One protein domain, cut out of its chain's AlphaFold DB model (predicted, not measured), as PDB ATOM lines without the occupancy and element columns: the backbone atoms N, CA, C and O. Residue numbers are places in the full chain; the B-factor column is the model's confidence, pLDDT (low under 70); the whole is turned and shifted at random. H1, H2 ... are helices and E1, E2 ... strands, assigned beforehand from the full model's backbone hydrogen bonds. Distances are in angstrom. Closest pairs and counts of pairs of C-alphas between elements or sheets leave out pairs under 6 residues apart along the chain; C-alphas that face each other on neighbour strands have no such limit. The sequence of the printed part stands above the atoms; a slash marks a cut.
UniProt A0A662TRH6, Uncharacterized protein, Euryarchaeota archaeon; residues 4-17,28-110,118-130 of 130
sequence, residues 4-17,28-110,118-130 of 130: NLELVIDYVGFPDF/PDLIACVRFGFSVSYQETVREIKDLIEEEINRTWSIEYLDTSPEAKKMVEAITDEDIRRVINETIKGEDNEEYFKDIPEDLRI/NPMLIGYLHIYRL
ATOM      1  N   ASN A   4     -62.187  41.467  31.802       94.12
ATOM      2  CA  ASN A   4     -61.712  40.960  30.526       94.12
ATOM      3  C   ASN A   4     -60.221  40.642  30.646       94.12
ATOM      4  O   ASN A   4     -59.475  41.432  31.225       94.12
ATOM      5  N   LEU A   5     -59.810  39.494  30.115       95.38
ATOM      6  CA  LEU A   5     -58.417  39.068  30.097       95.38
ATOM      7  C   LEU A   5     -57.894  39.136  28.669       95.38
ATOM      8  O   LEU A   5     -58.560  38.682  27.741       95.38
ATOM      9  N   GLU A   6     -56.691  39.662  28.505       95.81
ATOM     10  CA  GLU A   6     -55.987  39.689  27.228       95.81
ATOM     11  C   GLU A   6     -54.574  39.154  27.442       95.81
ATOM     12  O   GLU A   6     -53.844  39.638  28.306       95.81
ATOM     13  N   LEU A   7     -54.195  38.139  26.669       95.94
ATOM     14  CA  LEU A   7     -52.841  37.606  26.665       95.94
ATOM     15  C   LEU A   7     -52.086  38.193  25.470       95.94
ATOM     16  O   LEU A   7     -52.512  38.048  24.326       95.94
ATOM     17  N   VAL A   8     -50.944  38.814  25.734       94.31
ATOM     18  CA  VAL A   8     -50.086  39.421  24.716       94.31
ATOM     19  C   VAL A   8     -48.736  38.721  24.724       94.31
ATOM     20  O   VAL A   8     -48.040  38.728  25.740       94.31
ATOM     21  N   ILE A   9     -48.346  38.138  23.588       94.69
ATOM     22  CA  ILE A   9     -46.960  37.718  23.354       94.69
ATOM     23  C   ILE A   9     -46.218  38.927  22.800       94.69
ATOM     24  O   ILE A   9     -46.425  39.319  21.654       94.69
ATOM     25  N   ASP A  10     -45.401  39.543  23.642       92.75
ATOM     26  CA  ASP A  10     -44.789  40.838  23.348       92.75
ATOM     27  C   ASP A  10     -43.424  40.678  22.672       92.75
ATOM     28  O   ASP A  10     -43.048  41.458  21.796       92.75
ATOM     29  N   TYR A  11     -42.674  39.637  23.044       93.56
ATOM     30  CA  TYR A  11     -41.340  39.417  22.504       93.56
ATOM     31  C   TYR A  11     -40.926  37.948  22.510       93.56
ATOM     32  O   TYR A  11     -41.237  37.195  23.430       93.56
ATOM     33  N   VAL A  12     -40.169  37.569  21.483       93.62
ATOM     34  CA  VAL A  12     -39.488  36.282  21.379       93.62
ATOM     35  C   VAL A  12     -38.066  36.543  20.885       93.62
ATOM     36  O   VAL A  12     -37.882  37.068  19.786       93.62
ATOM     37  N   GLY A  13     -37.064  36.203  21.692       92.94
ATOM     38  CA  GLY A  13     -35.658  36.386  21.335       92.94
ATOM     39  C   GLY A  13     -34.752  36.583  22.543       92.94
ATOM     40  O   GLY A  13     -35.153  36.388  23.687       92.94
ATOM     41  N   PHE A  14     -33.511  37.003  22.308       90.94
ATOM     42  CA  PHE A  14     -32.562  37.237  23.398       90.94
ATOM     43  C   PHE A  14     -32.996  38.432  24.264       90.94
ATOM     44  O   PHE A  14     -33.308  39.495  23.711       90.94
ATOM     45  N   PRO A  15     -33.021  38.289  25.601       86.06
ATOM     46  CA  PRO A  15     -33.583  39.294  26.505       86.06
ATOM     47  C   PRO A  15     -32.825  40.627  26.485       86.06
ATOM     48  O   PRO A  15     -33.435  41.665  26.727       86.06
ATOM     49  N   ASP A  16     -31.542  40.637  26.114       87.19
ATOM     50  CA  ASP A  16     -30.729  41.859  25.995       87.19
ATOM     51  C   ASP A  16     -31.270  42.867  24.969       87.19
ATOM     52  O   ASP A  16     -30.976  44.063  25.040       87.19
ATOM     53  N   PHE A  17     -32.079  42.405  24.011       88.25
ATOM     54  CA  PHE A  17     -32.698  43.256  22.995       88.25
ATOM     55  C   PHE A  17     -34.133  43.658  23.344       88.25
ATOM     56  O   PHE A  17     -34.748  44.439  22.610       88.25
ATOM     57  N   PRO A  28     -57.819  53.442  30.821       85.56
ATOM     58  CA  PRO A  28     -58.174  53.617  32.233       85.56
ATOM     59  C   PRO A  28     -58.886  52.408  32.857       85.56
ATOM     60  O   PRO A  28     -59.050  52.352  34.073       85.56
ATOM     61  N   ASP A  29     -59.350  51.477  32.033       92.12
ATOM     62  CA  ASP A  29     -59.969  50.217  32.422       92.12
ATOM     63  C   ASP A  29     -58.951  49.088  32.641       92.12
ATOM     64  O   ASP A  29     -59.324  48.080  33.236       92.12
ATOM     65  N   LEU A  30     -57.677  49.245  32.251       93.62
ATOM     66  CA  LEU A  30     -56.616  48.297  32.599       93.62
ATOM     67  C   LEU A  30     -56.283  48.423  34.093       93.62
ATOM     68  O   LEU A  30     -55.671  49.396  34.531       93.62
ATOM     69  N   ILE A  31     -56.676  47.426  34.883       94.69
ATOM     70  CA  ILE A  31     -56.543  47.465  36.345       94.69
ATOM     71  C   ILE A  31     -55.300  46.738  36.856       94.69
ATOM     72  O   ILE A  31     -54.776  47.099  37.913       94.69
ATOM     73  N   ALA A  32     -54.817  45.736  36.126       92.88
ATOM     74  CA  ALA A  32     -53.619  44.996  36.490       92.88
ATOM     75  C   ALA A  32     -52.946  44.355  35.274       92.88
ATOM     76  O   ALA A  32     -53.572  44.114  34.241       92.88
ATOM     77  N   CYS A  33     -51.660  44.060  35.430       92.94
ATOM     78  CA  CYS A  33     -50.848  43.372  34.444       92.94
ATOM     79  C   CYS A  33     -49.995  42.304  35.130       92.94
ATOM     80  O   CYS A  33     -49.368  42.570  36.157       92.94
ATOM     81  N   VAL A  34     -49.967  41.099  34.566       92.12
ATOM     82  CA  VAL A  34     -49.086  40.014  35.009       92.12
ATOM     83  C   VAL A  34     -48.056  39.771  33.927       92.12
ATOM     84  O   VAL A  34     -48.401  39.396  32.810       92.12
ATOM     85  N   ARG A  35     -46.783  39.982  34.249       91.81
ATOM     86  CA  ARG A  35     -45.686  39.627  33.349       91.81
ATOM     87  C   ARG A  35     -45.362  38.146  33.500       91.81
ATOM     88  O   ARG A  35     -45.220  37.674  34.625       91.81
ATOM     89  N   PHE A  36     -45.137  37.469  32.381       92.75
ATOM     90  CA  PHE A  36     -44.537  36.141  32.349       92.75
ATOM     91  C   PHE A  36     -43.385  36.102  31.345       92.75
ATOM     92  O   PHE A  36     -43.291  36.921  30.424       92.75
ATOM     93  N   GLY A  37     -42.488  35.144  31.529       93.31
ATOM     94  CA  GLY A  37     -41.498  34.841  30.516       93.31
ATOM     95  C   GLY A  37     -40.631  33.656  30.887       93.31
ATOM     96  O   GLY A  37     -40.293  33.462  32.051       93.31
ATOM     97  N   PHE A  38     -40.265  32.885  29.877       94.75
ATOM     98  CA  PHE A  38     -39.518  31.645  30.024       94.75
ATOM     99  C   PHE A  38     -38.594  31.447  28.826       94.75
ATOM    100  O   PHE A  38     -38.810  32.006  27.747       94.75
ATOM    101  N   SER A  39     -37.533  30.676  29.042       95.19
ATOM    102  CA  SER A  39     -36.593  30.314  27.987       95.19
ATOM    103  C   SER A  39     -37.250  29.372  26.984       95.19
ATOM    104  O   SER A  39     -38.010  28.488  27.370       95.19
ATOM    105  N   VAL A  40     -36.916  29.545  25.711       95.94
ATOM    106  CA  VAL A  40     -37.361  28.697  24.605       95.94
ATOM    107  C   VAL A  40     -36.166  28.276  23.758       95.94
ATOM    108  O   VAL A  40     -35.119  28.920  23.761       95.94
ATOM    109  N   SER A  41     -36.327  27.185  23.032       95.31
ATOM    110  CA  SER A  41     -35.354  26.602  22.111       95.31
ATOM    111  C   SER A  41     -35.784  26.735  20.649       95.31
ATOM    112  O   SER A  41     -35.021  26.397  19.745       95.31
ATOM    113  N   TYR A  42     -36.999  27.237  20.410       95.31
ATOM    114  CA  TYR A  42     -37.682  27.219  19.116       95.31
ATOM    115  C   TYR A  42     -38.050  25.820  18.616       95.31
ATOM    116  O   TYR A  42     -38.334  25.639  17.432       95.31
ATOM    117  N   GLN A  43     -38.061  24.840  19.516       95.25
ATOM    118  CA  GLN A  43     -38.475  23.464  19.241       95.25
ATOM    119  C   GLN A  43     -39.783  23.100  19.955       95.25
ATOM    120  O   GLN A  43     -40.298  22.003  19.765       95.25
ATOM    121  N   GLU A  44     -40.329  24.016  20.756       96.56
ATOM    122  CA  GLU A  44     -41.520  23.777  21.559       96.56
ATOM    123  C   GLU A  44     -42.762  23.565  20.690       96.56
ATOM    124  O   GLU A  44     -43.024  24.267  19.702       96.56
ATOM    125  N   THR A  45     -43.577  22.619  21.127       98.12
ATOM    126  CA  THR A  45     -44.928  22.405  20.631       98.12
ATOM    127  C   THR A  45     -45.888  23.480  21.137       98.12
ATOM    128  O   THR A  45     -45.661  24.150  22.149       98.12
ATOM    129  N   VAL A  46     -47.025  23.620  20.456       98.06
ATOM    130  CA  VAL A  46     -48.136  24.479  20.884       98.06
ATOM    131  C   VAL A  46     -48.561  24.154  22.317       98.06
ATOM    132  O   VAL A  46     -48.807  25.073  23.099       98.06
ATOM    133  N   ARG A  47     -48.633  22.869  22.681       98.19
ATOM    134  CA  ARG A  47     -48.980  22.458  24.043       98.19
ATOM    135  C   ARG A  47     -47.949  22.914  25.065       98.19
ATOM    136  O   ARG A  47     -48.339  23.500  26.066       98.19
ATOM    137  N   GLU A  48     -46.666  22.675  24.809       98.12
ATOM    138  CA  GLU A  48     -45.597  23.077  25.730       98.12
ATOM    139  C   GLU A  48     -45.615  24.586  25.979       98.12
ATOM    140  O   GLU A  48     -45.499  25.015  27.121       98.12
ATOM    141  N   ILE A  49     -45.862  25.398  24.947       98.06
ATOM    142  CA  ILE A  49     -46.001  26.850  25.112       98.06
ATOM    143  C   ILE A  49     -47.201  27.215  25.986       98.06
ATOM    144  O   ILE A  49     -47.067  28.058  26.871       98.06
ATOM    145  N   LYS A  50     -48.369  26.598  25.775       97.94
ATOM    146  CA  LYS A  50     -49.546  26.851  26.624       97.94
ATOM    147  C   LYS A  50     -49.276  26.466  28.080       97.94
ATOM    148  O   LYS A  50     -49.576  27.260  28.969       97.94
ATOM    149  N   ASP A  51     -48.685  25.291  28.295       97.56
ATOM    150  CA  ASP A  51     -48.371  24.749  29.619       97.56
ATOM    151  C   ASP A  51     -47.356  25.656  30.349       97.56
ATOM    152  O   ASP A  51     -47.574  26.011  31.506       97.56
ATOM    153  N   LEU A  52     -46.303  26.124  29.663       96.75
ATOM    154  CA  LEU A  52     -45.299  27.042  30.220       96.75
ATOM    155  C   LEU A  52     -45.872  28.427  30.557       96.75
ATOM    156  O   LEU A  52     -45.528  28.999  31.591       96.75
ATOM    157  N   ILE A  53     -46.757  28.976  29.714       96.19
ATOM    158  CA  ILE A  53     -47.438  30.249  30.004       96.19
ATOM    159  C   ILE A  53     -48.306  30.106  31.257       96.19
ATOM    160  O   ILE A  53     -48.252  30.962  32.140       96.19
ATOM    161  N   GLU A  54     -49.100  29.037  31.338       95.19
ATOM    162  CA  GLU A  54     -49.949  28.773  32.498       95.19
ATOM    163  C   GLU A  54     -49.109  28.600  33.773       95.19
ATOM    164  O   GLU A  54     -49.423  29.207  34.801       95.19
ATOM    165  N   GLU A  55     -48.027  27.817  33.709       93.75
ATOM    166  CA  GLU A  55     -47.115  27.613  34.834       93.75
ATOM    167  C   GLU A  55     -46.504  28.935  35.308       93.75
ATOM    168  O   GLU A  55     -46.567  29.241  36.501       93.75
ATOM    169  N   GLU A  56     -45.958  29.746  34.399       92.94
ATOM    170  CA  GLU A  56     -45.310  31.001  34.778       92.94
ATOM    171  C   GLU A  56     -46.305  32.019  35.343       92.94
ATOM    172  O   GLU A  56     -46.036  32.599  36.397       92.94
ATOM    173  N   ILE A  57     -47.489  32.189  34.742       91.62
ATOM    174  CA  ILE A  57     -48.522  33.089  35.287       91.62
ATOM    175  C   ILE A  57     -48.886  32.686  36.726       91.62
ATOM    176  O   ILE A  57     -48.938  33.543  37.615       91.62
ATOM    177  N   ASN A  58     -49.072  31.388  36.976       86.75
ATOM    178  CA  ASN A  58     -49.438  30.867  38.293       86.75
ATOM    179  C   ASN A  58     -48.282  30.912  39.304       86.75
ATOM    180  O   ASN A  58     -48.509  31.090  40.503       86.75
ATOM    181  N   ARG A  59     -47.036  30.763  38.843       81.62
ATOM    182  CA  ARG A  59     -45.841  30.730  39.690       81.62
ATOM    183  C   ARG A  59     -45.349  32.118  40.073       81.62
ATOM    184  O   ARG A  59     -45.002  32.333  41.234       81.62
ATOM    185  N   THR A  60     -45.219  33.035  39.113       65.69
ATOM    186  CA  THR A  60     -44.576  34.326  39.383       65.69
ATOM    187  C   THR A  60     -45.492  35.227  40.206       65.69
ATOM    188  O   THR A  60     -44.994  35.970  41.052       65.69
ATOM    189  N   TRP A  61     -46.806  35.196  39.925       63.00
ATOM    190  CA  TRP A  61     -47.831  36.119  40.442       63.00
ATOM    191  C   TRP A  61     -47.305  37.557  40.637       63.00
ATOM    192  O   TRP A  61     -47.620  38.243  41.615       63.00
ATOM    193  N   SER A  62     -46.444  38.016  39.716       74.19
ATOM    194  CA  SER A  62     -45.837  39.347  39.760       74.19
ATOM    195  C   SER A  62     -46.822  40.322  39.141       74.19
ATOM    196  O   SER A  62     -46.711  40.718  37.982       74.19
ATOM    197  N   ILE A  63     -47.859  40.618  39.922       86.25
ATOM    198  CA  ILE A  63     -48.945  41.491  39.507       86.25
ATOM    199  C   ILE A  63     -48.531  42.942  39.714       86.25
ATOM    200  O   ILE A  63     -48.340  43.404  40.843       86.25
ATOM    201  N   GLU A  64     -48.463  43.679  38.616       89.88
ATOM    202  CA  GLU A  64     -48.450  45.130  38.627       89.88
ATOM    203  C   GLU A  64     -49.897  45.631  38.703       89.88
ATOM    204  O   GLU A  64     -50.659  45.530  37.743       89.88
ATOM    205  N   TYR A  65     -50.293  46.166  39.859       90.62
ATOM    206  CA  TYR A  65     -51.595  46.816  40.020       90.62
ATOM    207  C   TYR A  65     -51.531  48.253  39.511       90.62
ATOM    208  O   TYR A  65     -50.829  49.084  40.091       90.62
ATOM    209  N   LEU A  66     -52.316  48.555  38.479       91.25
ATOM    210  CA  LEU A  66     -52.482  49.911  37.954       91.25
ATOM    211  C   LEU A  66     -53.631  50.643  38.661       91.25
ATOM    212  O   LEU A  66     -53.531  51.837  38.941       91.25
ATOM    213  N   ASP A  67     -54.679  49.908  39.047       90.62
ATOM    214  CA  ASP A  67     -55.706  50.359  39.986       90.62
ATOM    215  C   ASP A  67     -55.517  49.640  41.331       90.62
ATOM    216  O   ASP A  67     -55.657  48.422  41.456       90.62
ATOM    217  N   THR A  68     -55.191  50.410  42.371       90.88
ATOM    218  CA  THR A  68     -54.927  49.882  43.720       90.88
ATOM    219  C   THR A  68     -56.158  49.876  44.630       90.88
ATOM    220  O   THR A  68     -56.042  49.534  45.814       90.88
ATOM    221  N   SER A  69     -57.336  50.227  44.101       93.38
ATOM    222  CA  SER A  69     -58.589  50.211  44.849       93.38
ATOM    223  C   SER A  69     -58.928  48.799  45.359       93.38
ATOM    224  O   SER A  69     -58.630  47.798  44.701       93.38
ATOM    225  N   PRO A  70     -59.586  48.675  46.530       93.44
ATOM    226  CA  PRO A  70     -60.002  47.372  47.052       93.44
ATOM    227  C   PRO A  70     -60.923  46.595  46.104       93.44
ATOM    228  O   PRO A  70     -60.968  45.371  46.159       93.44
ATOM    229  N   GLU A  71     -61.676  47.297  45.260       92.06
ATOM    230  CA  GLU A  71     -62.550  46.691  44.260       92.06
ATOM    231  C   GLU A  71     -61.752  46.061  43.113       92.06
ATOM    232  O   GLU A  71     -61.969  44.889  42.815       92.06
ATOM    233  N   ALA A  72     -60.781  46.782  42.537       91.38
ATOM    234  CA  ALA A  72     -59.891  46.237  41.508       91.38
ATOM    235  C   ALA A  72     -59.130  45.001  42.003       91.38
ATOM    236  O   ALA A  72     -59.080  43.986  41.315       91.38
ATOM    237  N   LYS A  73     -58.603  45.048  43.231       91.56
ATOM    238  CA  LYS A  73     -57.896  43.905  43.825       91.56
ATOM    239  C   LYS A  73     -58.786  42.672  43.955       91.56
ATOM    240  O   LYS A  73     -58.385  41.597  43.533       91.56
ATOM    241  N   LYS A  74     -60.024  42.838  44.432       92.69
ATOM    242  CA  LYS A  74     -61.001  41.737  44.510       92.69
ATOM    243  C   LYS A  74     -61.365  41.163  43.143       92.69
ATOM    244  O   LYS A  74     -61.660  39.979  43.055       92.69
ATOM    245  N   MET A  75     -61.394  41.993  42.098       92.31
ATOM    246  CA  MET A  75     -61.625  41.531  40.727       92.31
ATOM    247  C   MET A  75     -60.470  40.651  40.237       92.31
ATOM    248  O   MET A  75     -60.723  39.586  39.690       92.31
ATOM    249  N   VAL A  76     -59.224  41.068  40.484       91.56
ATOM    250  CA  VAL A  76     -58.017  40.300  40.138       91.56
ATOM    251  C   VAL A  76     -57.945  38.989  40.929       91.56
ATOM    252  O   VAL A  76     -57.706  37.938  40.352       91.56
ATOM    253  N   GLU A  77     -58.222  39.025  42.235       90.19
ATOM    254  CA  GLU A  77     -58.242  37.840  43.111       90.19
ATOM    255  C   GLU A  77     -59.347  36.828  42.756       90.19
ATOM    256  O   GLU A  77     -59.281  35.677  43.180       90.19
ATOM    257  N   ALA A  78     -60.373  37.247  42.009       92.31
ATOM    258  CA  ALA A  78     -61.464  36.380  41.569       92.31
ATOM    259  C   ALA A  78     -61.175  35.652  40.243       92.31
ATOM    260  O   ALA A  78     -61.999  34.838  39.828       92.31
ATOM    261  N   ILE A  79     -60.051  35.949  39.580       92.12
ATOM    262  CA  ILE A  79     -59.625  35.258  38.357       92.12
ATOM    263  C   ILE A  79     -59.278  33.810  38.696       92.12
ATOM    264  O   ILE A  79     -58.567  33.539  39.663       92.12
ATOM    265  N   THR A  80     -59.779  32.883  37.885       92.62
ATOM    266  CA  THR A  80     -59.552  31.448  38.066       92.62
ATOM    267  C   THR A  80     -58.552  30.895  37.053       92.62
ATOM    268  O   THR A  80     -58.372  31.455  35.970       92.62
ATOM    269  N   ASP A  81     -57.974  29.732  37.352       92.88
ATOM    270  CA  ASP A  81     -57.152  28.978  36.396       92.88
ATOM    271  C   ASP A  81     -57.912  28.685  35.091       92.88
ATOM    272  O   ASP A  81     -57.319  28.643  34.017       92.88
ATOM    273  N   GLU A  82     -59.235  28.494  35.158       95.25
ATOM    274  CA  GLU A  82     -60.072  28.276  33.974       95.25
ATOM    275  C   GLU A  82     -60.132  29.523  33.080       95.25
ATOM    276  O   GLU A  82     -60.057  29.402  31.856       95.25
ATOM    277  N   ASP A  83     -60.191  30.722  33.666       94.62
ATOM    278  CA  ASP A  83     -60.124  31.976  32.913       94.62
ATOM    279  C   ASP A  83     -58.768  32.149  32.221       94.62
ATOM    280  O   ASP A  83     -58.719  32.528  31.049       94.62
ATOM    281  N   ILE A  84     -57.680  31.814  32.924       94.38
ATOM    282  CA  ILE A  84     -56.313  31.851  32.389       94.38
ATOM    283  C   ILE A  84     -56.171  30.851  31.233       94.38
ATOM    284  O   ILE A  84     -55.768  31.221  30.128       94.38
ATOM    285  N   ARG A  85     -56.584  29.591  31.425       96.00
ATOM    286  CA  ARG A  85     -56.564  28.569  30.362       96.00
ATOM    287  C   ARG A  85     -57.400  28.966  29.158       96.00
ATOM    288  O   ARG A  85     -57.018  28.685  28.019       96.00
ATOM    289  N   ARG A  86     -58.553  29.595  29.385       96.25
ATOM    290  CA  ARG A  86     -59.422  30.072  28.309       96.25
ATOM    291  C   ARG A  86     -58.708  31.119  27.462       96.25
ATOM    292  O   ARG A  86     -58.607  30.914  26.256       96.25
ATOM    293  N   VAL A  87     -58.153  32.173  28.067       97.00
ATOM    294  CA  VAL A  87     -57.467  33.231  27.302       97.00
ATOM    295  C   VAL A  87     -56.199  32.717  26.607       97.00
ATOM    296  O   VAL A  87     -55.915  33.110  25.473       97.00
ATOM    297  N   ILE A  88     -55.482  31.761  27.213       97.50
ATOM    298  CA  ILE A  88     -54.345  31.081  26.575       97.50
ATOM    299  C   ILE A  88     -54.792  30.345  25.308       97.50
ATOM    300  O   ILE A  88     -54.208  30.558  24.249       97.50
ATOM    301  N   ASN A  89     -55.854  29.536  25.361       96.75
ATOM    302  CA  ASN A  89     -56.372  28.823  24.183       96.75
ATOM    303  C   ASN A  89     -57.032  29.757  23.147       96.75
ATOM    304  O   ASN A  89     -57.076  29.474  21.941       96.75
ATOM    305  N   GLU A  90     -57.562  30.893  23.593       96.38
ATOM    306  CA  GLU A  90     -58.072  31.937  22.709       96.38
ATOM    307  C   GLU A  90     -56.947  32.658  21.956       96.38
ATOM    308  O   GLU A  90     -57.165  33.046  20.808       96.38
ATOM    309  N   THR A  91     -55.750  32.748  22.534       96.69
ATOM    310  CA  THR A  91     -54.601  33.462  21.956       96.69
ATOM    311  C   THR A  91     -53.677  32.537  21.167       96.69
ATOM    312  O   THR A  91     -53.349  32.809  20.013       96.69
ATOM    313  N   ILE A  92     -53.290  31.407  21.758       96.50
ATOM    314  CA  ILE A  92     -52.359  30.436  21.185       96.50
ATOM    315  C   ILE A  92     -53.137  29.406  20.363       96.50
ATOM    316  O   ILE A  92     -53.848  28.552  20.901       96.50
ATOM    317  N   LYS A  93     -53.024  29.508  19.034       93.56
ATOM    318  CA  LYS A  93     -53.717  28.650  18.061       93.56
ATOM    319  C   LYS A  93     -52.816  27.535  17.542       93.56
ATOM    320  O   LYS A  93     -51.607  27.707  17.464       93.56
ATOM    321  N   GLY A  94     -53.443  26.439  17.124       93.94
ATOM    322  CA  GLY A  94     -52.776  25.253  16.587       93.94
ATOM    323  C   GLY A  94     -53.209  23.986  17.315       93.94
ATOM    324  O   GLY A  94     -53.846  24.056  18.373       93.94
ATOM    325  N   GLU A  95     -52.894  22.838  16.723       95.62
ATOM    326  CA  GLU A  95     -53.028  21.551  17.410       95.62
ATOM    327  C   GLU A  95     -51.883  21.367  18.407       95.62
ATOM    328  O   GLU A  95     -50.764  21.811  18.176       95.62
ATOM    329  N   ASP A  96     -52.144  20.674  19.511       96.25
ATOM    330  CA  ASP A  96     -51.210  20.557  20.637       96.25
ATOM    331  C   ASP A  96     -49.822  20.004  20.266       96.25
ATOM    332  O   ASP A  96     -48.839  20.386  20.893       96.25
ATOM    333  N   ASN A  97     -49.731  19.145  19.245       96.25
ATOM    334  CA  ASN A  97     -48.471  18.546  18.784       96.25
ATOM    335  C   ASN A  97     -47.798  19.326  17.638       96.25
ATOM    336  O   ASN A  97     -46.764  18.887  17.139       96.25
ATOM    337  N   GLU A  98     -48.391  20.423  17.161       97.38
ATOM    338  CA  GLU A  98     -47.758  21.267  16.145       97.38
ATOM    339  C   GLU A  98     -46.589  22.042  16.753       97.38
ATOM    340  O   GLU A  98     -46.639  22.458  17.910       97.38
ATOM    341  N   GLU A  99     -45.548  22.279  15.958       96.56
ATOM    342  CA  GLU A  99     -44.467  23.187  16.337       96.56
ATOM    343  C   GLU A  99     -45.011  24.614  16.463       96.56
ATOM    344  O   GLU A  99     -45.588  25.161  15.515       96.56
ATOM    345  N   TYR A 100     -44.791  25.251  17.614       96.62
ATOM    346  CA  TYR A 100     -45.214  26.636  17.818       96.62
ATOM    347  C   TYR A 100     -44.374  27.601  16.968       96.62
ATOM    348  O   TYR A 100     -44.898  28.517  16.336       96.62
ATOM    349  N   PHE A 101     -43.067  27.346  16.886       95.38
ATOM    350  CA  PHE A 101     -42.097  28.146  16.133       95.38
ATOM    351  C   PHE A 101     -41.832  27.597  14.722       95.38
ATOM    352  O   PHE A 101     -40.713  27.668  14.220       95.38
ATOM    353  N   LYS A 102     -42.862  27.064  14.053       92.88
ATOM    354  CA  LYS A 102     -42.751  26.433  12.721       92.88
ATOM    355  C   LYS A 102     -42.112  27.310  11.634       92.88
ATOM    356  O   LYS A 102     -41.533  26.791  10.686       92.88
ATOM    357  N   ASP A 103     -42.227  28.630  11.769       92.94
ATOM    358  CA  ASP A 103     -41.690  29.597  10.806       92.94
ATOM    359  C   ASP A 103     -40.218  29.963  11.088       92.94
ATOM    360  O   ASP A 103     -39.604  30.692  10.307       92.94
ATOM    361  N   ILE A 104     -39.641  29.470  12.192       91.69
ATOM    362  CA  ILE A 104     -38.230  29.661  12.532       91.69
ATOM    363  C   ILE A 104     -37.379  28.602  11.809       91.69
ATOM    364  O   ILE A 104     -37.598  27.402  12.014       91.69
ATOM    365  N   PRO A 105     -36.394  29.029  10.990       91.75
ATOM    366  CA  PRO A 105     -35.437  28.140  10.341       91.75
ATOM    367  C   PRO A 105     -34.734  27.187  11.314       91.75
ATOM    368  O   PRO A 105     -34.386  27.571  12.429       91.75
ATOM    369  N   GLU A 106     -34.489  25.953  10.872       88.31
ATOM    370  CA  GLU A 106     -33.875  24.894  11.687       88.31
ATOM    371  C   GLU A 106     -32.477  25.271  12.204       88.31
ATOM    372  O   GLU A 106     -32.133  24.954  13.336       88.31
ATOM    373  N   ASP A 107     -31.699  26.023  11.423       88.81
ATOM    374  CA  ASP A 107     -30.365  26.510  11.793       88.81
ATOM    375  C   ASP A 107     -30.374  27.614  12.864       88.81
ATOM    376  O   ASP A 107     -29.324  27.934  13.423       88.81
ATOM    377  N   LEU A 108     -31.545  28.185  13.163       88.31
ATOM    378  CA  LEU A 108     -31.746  29.131  14.261       88.31
ATOM    379  C   LEU A 108     -32.311  28.470  15.525       88.31
ATOM    380  O   LEU A 108     -32.407  29.144  16.554       88.31
ATOM    381  N   ARG A 109     -32.694  27.188  15.472       92.31
ATOM    382  CA  ARG A 109     -33.200  26.450  16.637       92.31
ATOM    383  C   ARG A 109     -32.050  26.102  17.576       92.31
ATOM    384  O   ARG A 109     -30.948  25.773  17.139       92.31
ATOM    385  N   ILE A 110     -32.311  26.186  18.874       92.38
ATOM    386  CA  ILE A 110     -31.297  25.956  19.900       92.38
ATOM    387  C   ILE A 110     -31.220  24.457  20.200       92.38
ATOM    388  O   ILE A 110     -32.228  23.892  20.629       92.38
ATOM    389  N   ASN A 118     -30.367  31.022  26.269       91.44
ATOM    390  CA  ASN A 118     -31.524  30.738  25.429       91.44
ATOM    391  C   ASN A 118     -32.304  32.025  25.137       91.44
ATOM    392  O   ASN A 118     -32.366  32.924  25.988       91.44
ATOM    393  N   PRO A 119     -32.951  32.126  23.964       93.94
ATOM    394  CA  PRO A 119     -33.968  33.138  23.756       93.94
ATOM    395  C   PRO A 119     -35.101  32.958  24.770       93.94
ATOM    396  O   PRO A 119     -35.354  31.868  25.280       93.94
ATOM    397  N   MET A 120     -35.794  34.049  25.060       95.25
ATOM    398  CA  MET A 120     -36.956  34.070  25.931       95.25
ATOM    399  C   MET A 120     -38.204  34.396  25.129       95.25
ATOM    400  O   MET A 120     -38.184  35.288  24.278       95.25
ATOM    401  N   LEU A 121     -39.301  33.728  25.461       96.62
ATOM    402  CA  LEU A 121     -40.638  34.215  25.169       96.62
ATOM    403  C   LEU A 121     -41.080  35.074  26.355       96.62
ATOM    404  O   LEU A 121     -41.025  34.637  27.502       96.62
ATOM    405  N   ILE A 122     -41.484  36.310  26.081       95.25
ATOM    406  CA  ILE A 122     -41.950  37.278  27.073       95.25
ATOM    407  C   ILE A 122     -43.352  37.722  26.681       95.25
ATOM    408  O   ILE A 122     -43.610  38.084  25.529       95.25
ATOM    409  N   GLY A 123     -44.248  37.732  27.658       94.62
ATOM    410  CA  GLY A 123     -45.604  38.197  27.451       94.62
ATOM    411  C   GLY A 123     -46.252  38.740  28.712       94.62
ATOM    412  O   GLY A 123     -45.655  38.798  29.794       94.62
ATOM    413  N   TYR A 124     -47.489  39.180  28.527       94.44
ATOM    414  CA  TYR A 124     -48.274  39.863  29.539       94.44
ATOM    415  C   TYR A 124     -49.711  39.359  29.530       94.44
ATOM    416  O   TYR A 124     -50.303  39.172  28.469       94.44
ATOM    417  N   LEU A 125     -50.273  39.163  30.716       94.88
ATOM    418  CA  LEU A 125     -51.704  39.005  30.920       94.88
ATOM    419  C   LEU A 125     -52.258  40.336  31.429       94.88
ATOM    420  O   LEU A 125     -52.003  40.741  32.566       94.88
ATOM    421  N   HIS A 126     -53.003  41.027  30.577       95.25
ATOM    422  CA  HIS A 126     -53.700  42.262  30.906       95.25
ATOM    423  C   HIS A 126     -55.083  41.960  31.463       95.25
ATOM    424  O   HIS A 126     -55.821  41.130  30.931       95.25
ATOM    425  N   ILE A 127     -55.426  42.644  32.552       95.00
ATOM    426  CA  ILE A 127     -56.687  42.478  33.263       95.00
ATOM    427  C   ILE A 127     -57.426  43.808  33.206       95.00
ATOM    428  O   ILE A 127     -56.996  44.792  33.811       95.00
ATOM    429  N   TYR A 128     -58.558  43.820  32.508       95.38
ATOM    430  CA  TYR A 128     -59.404  44.996  32.352       95.38
ATOM    431  C   TYR A 128     -60.678  44.873  33.181       95.38
ATOM    432  O   TYR A 128     -61.262  43.794  33.304       95.38
ATOM    433  N   ARG A 129     -61.146  45.998  33.717       93.00
ATOM    434  CA  ARG A 129     -62.487  46.118  34.288       93.00
ATOM    435  C   ARG A 129     -63.515  46.223  33.158       93.00
ATOM    436  O   ARG A 129     -63.347  47.043  32.262       93.00
ATOM    437  N   LEU A 130     -64.582  45.425  33.243       85.50
ATOM    438  CA  LEU A 130     -65.774  45.548  32.391       85.50
ATOM    439  C   LEU A 130     -66.815  46.506  32.984       85.50
ATOM    440  O   LEU A 130     -66.948  46.540  34.231       85.50
TER     441      LEU A 130
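AT A GLANCE: This is residues 4 to 17, 28 to 110 and 118 to 130 of the 130 residues of an uncharacterized protein of Euryarchaeota archaeon (UniProt A0A662TRH6). A twisted wall of four antiparallel strands has three helices over one face and no named helix over the other. H1 and H3 pack on each other over the wall, H3 over the edge strand E1, while the short H2 packs over E2 nearer one end of the long axis; the unnamed stretch of residues 92 to 110 reaches toward the other end. The 110 printed residues include three named helices and four named strands, along the chain E1 E2 H1 E3 H2 H3 E4, with the sheet order E1 E4 E2 E3 and a mixed class. The whole is compact, with a radius of gyration of the C-alphas of 15.0 A, yet elongated, spanning 50 by 31 by 23 A.

IN THESE COORDINATES: E1, residues 4 to 13, begins at C-alpha 4 (-61.712, 40.960, 30.526) and is 28.0 A long. E2, residues 30 to 39, measures 27.3 A. H1, residues 46 to 60, measures 21.3 A and begins at C-alpha 46 (-48.136, 24.479, 20.884). E3 is residues 63 to 65, H2 residues 70 to 77, and H3 residues 81 to 91, 15.3 A long. E4, residues 120 to 129, measures 29.4 A and ends at C-alpha 129 (-62.487, 46.118, 34.288).

HOW THE PARTS SIT: The sheet is twisted, with C-alphas up to 4.3 A off its best plane. E1 and E4 are antiparallel at 162 degrees, with N 6 and O 126 at 3.0 A, within hydrogen-bond range. E4 and E2 are antiparallel at 164 degrees, with N 125 and O 34 at 2.8 A. E2 and the edge strand E3 are antiparallel at 157 degrees, with N 33 and O 64 at 2.9 A. H1, H2 and H3 make two layers with the sheet, helices on one face of it. H1 is over E4 and E2 at a height of 8.7 A and runs only just across the strands, at 63 degrees to E2 on the local plane; the closest C-alphas of H1 and E2, Glu 56 and Phe 36, are 5.7 A apart. H2 is over E2 at a height of 8.5 A, its closest C-alphas to E2 being Ala 72 and Ile 31, 6.3 A. H3 is over E1 at a height of 8.8 A, the closest C-alphas being Val 87 and Leu 7, 6.4 A. H1, with residues 50 to 54 alone, touches H3 at a steep tilt of 43 degrees, opposite ways; their closest C-alphas are Lys 50 and Ile 88, 6.4 A. H1 and H2 are apart. In H1, H2 and H3 every O i to N i+4 pair is within hydrogen-bond range.

THE WHOLE: The C-alphas farthest apart are Pro 70 and Asp 107, 50.6 A. Residues 18 to 27 and 111 to 117 are not printed, with C-alpha gaps of 29.0 A and 7.3 A. Of the links printed whole, none is long. Confidence is under 70 at residues 60 to 61.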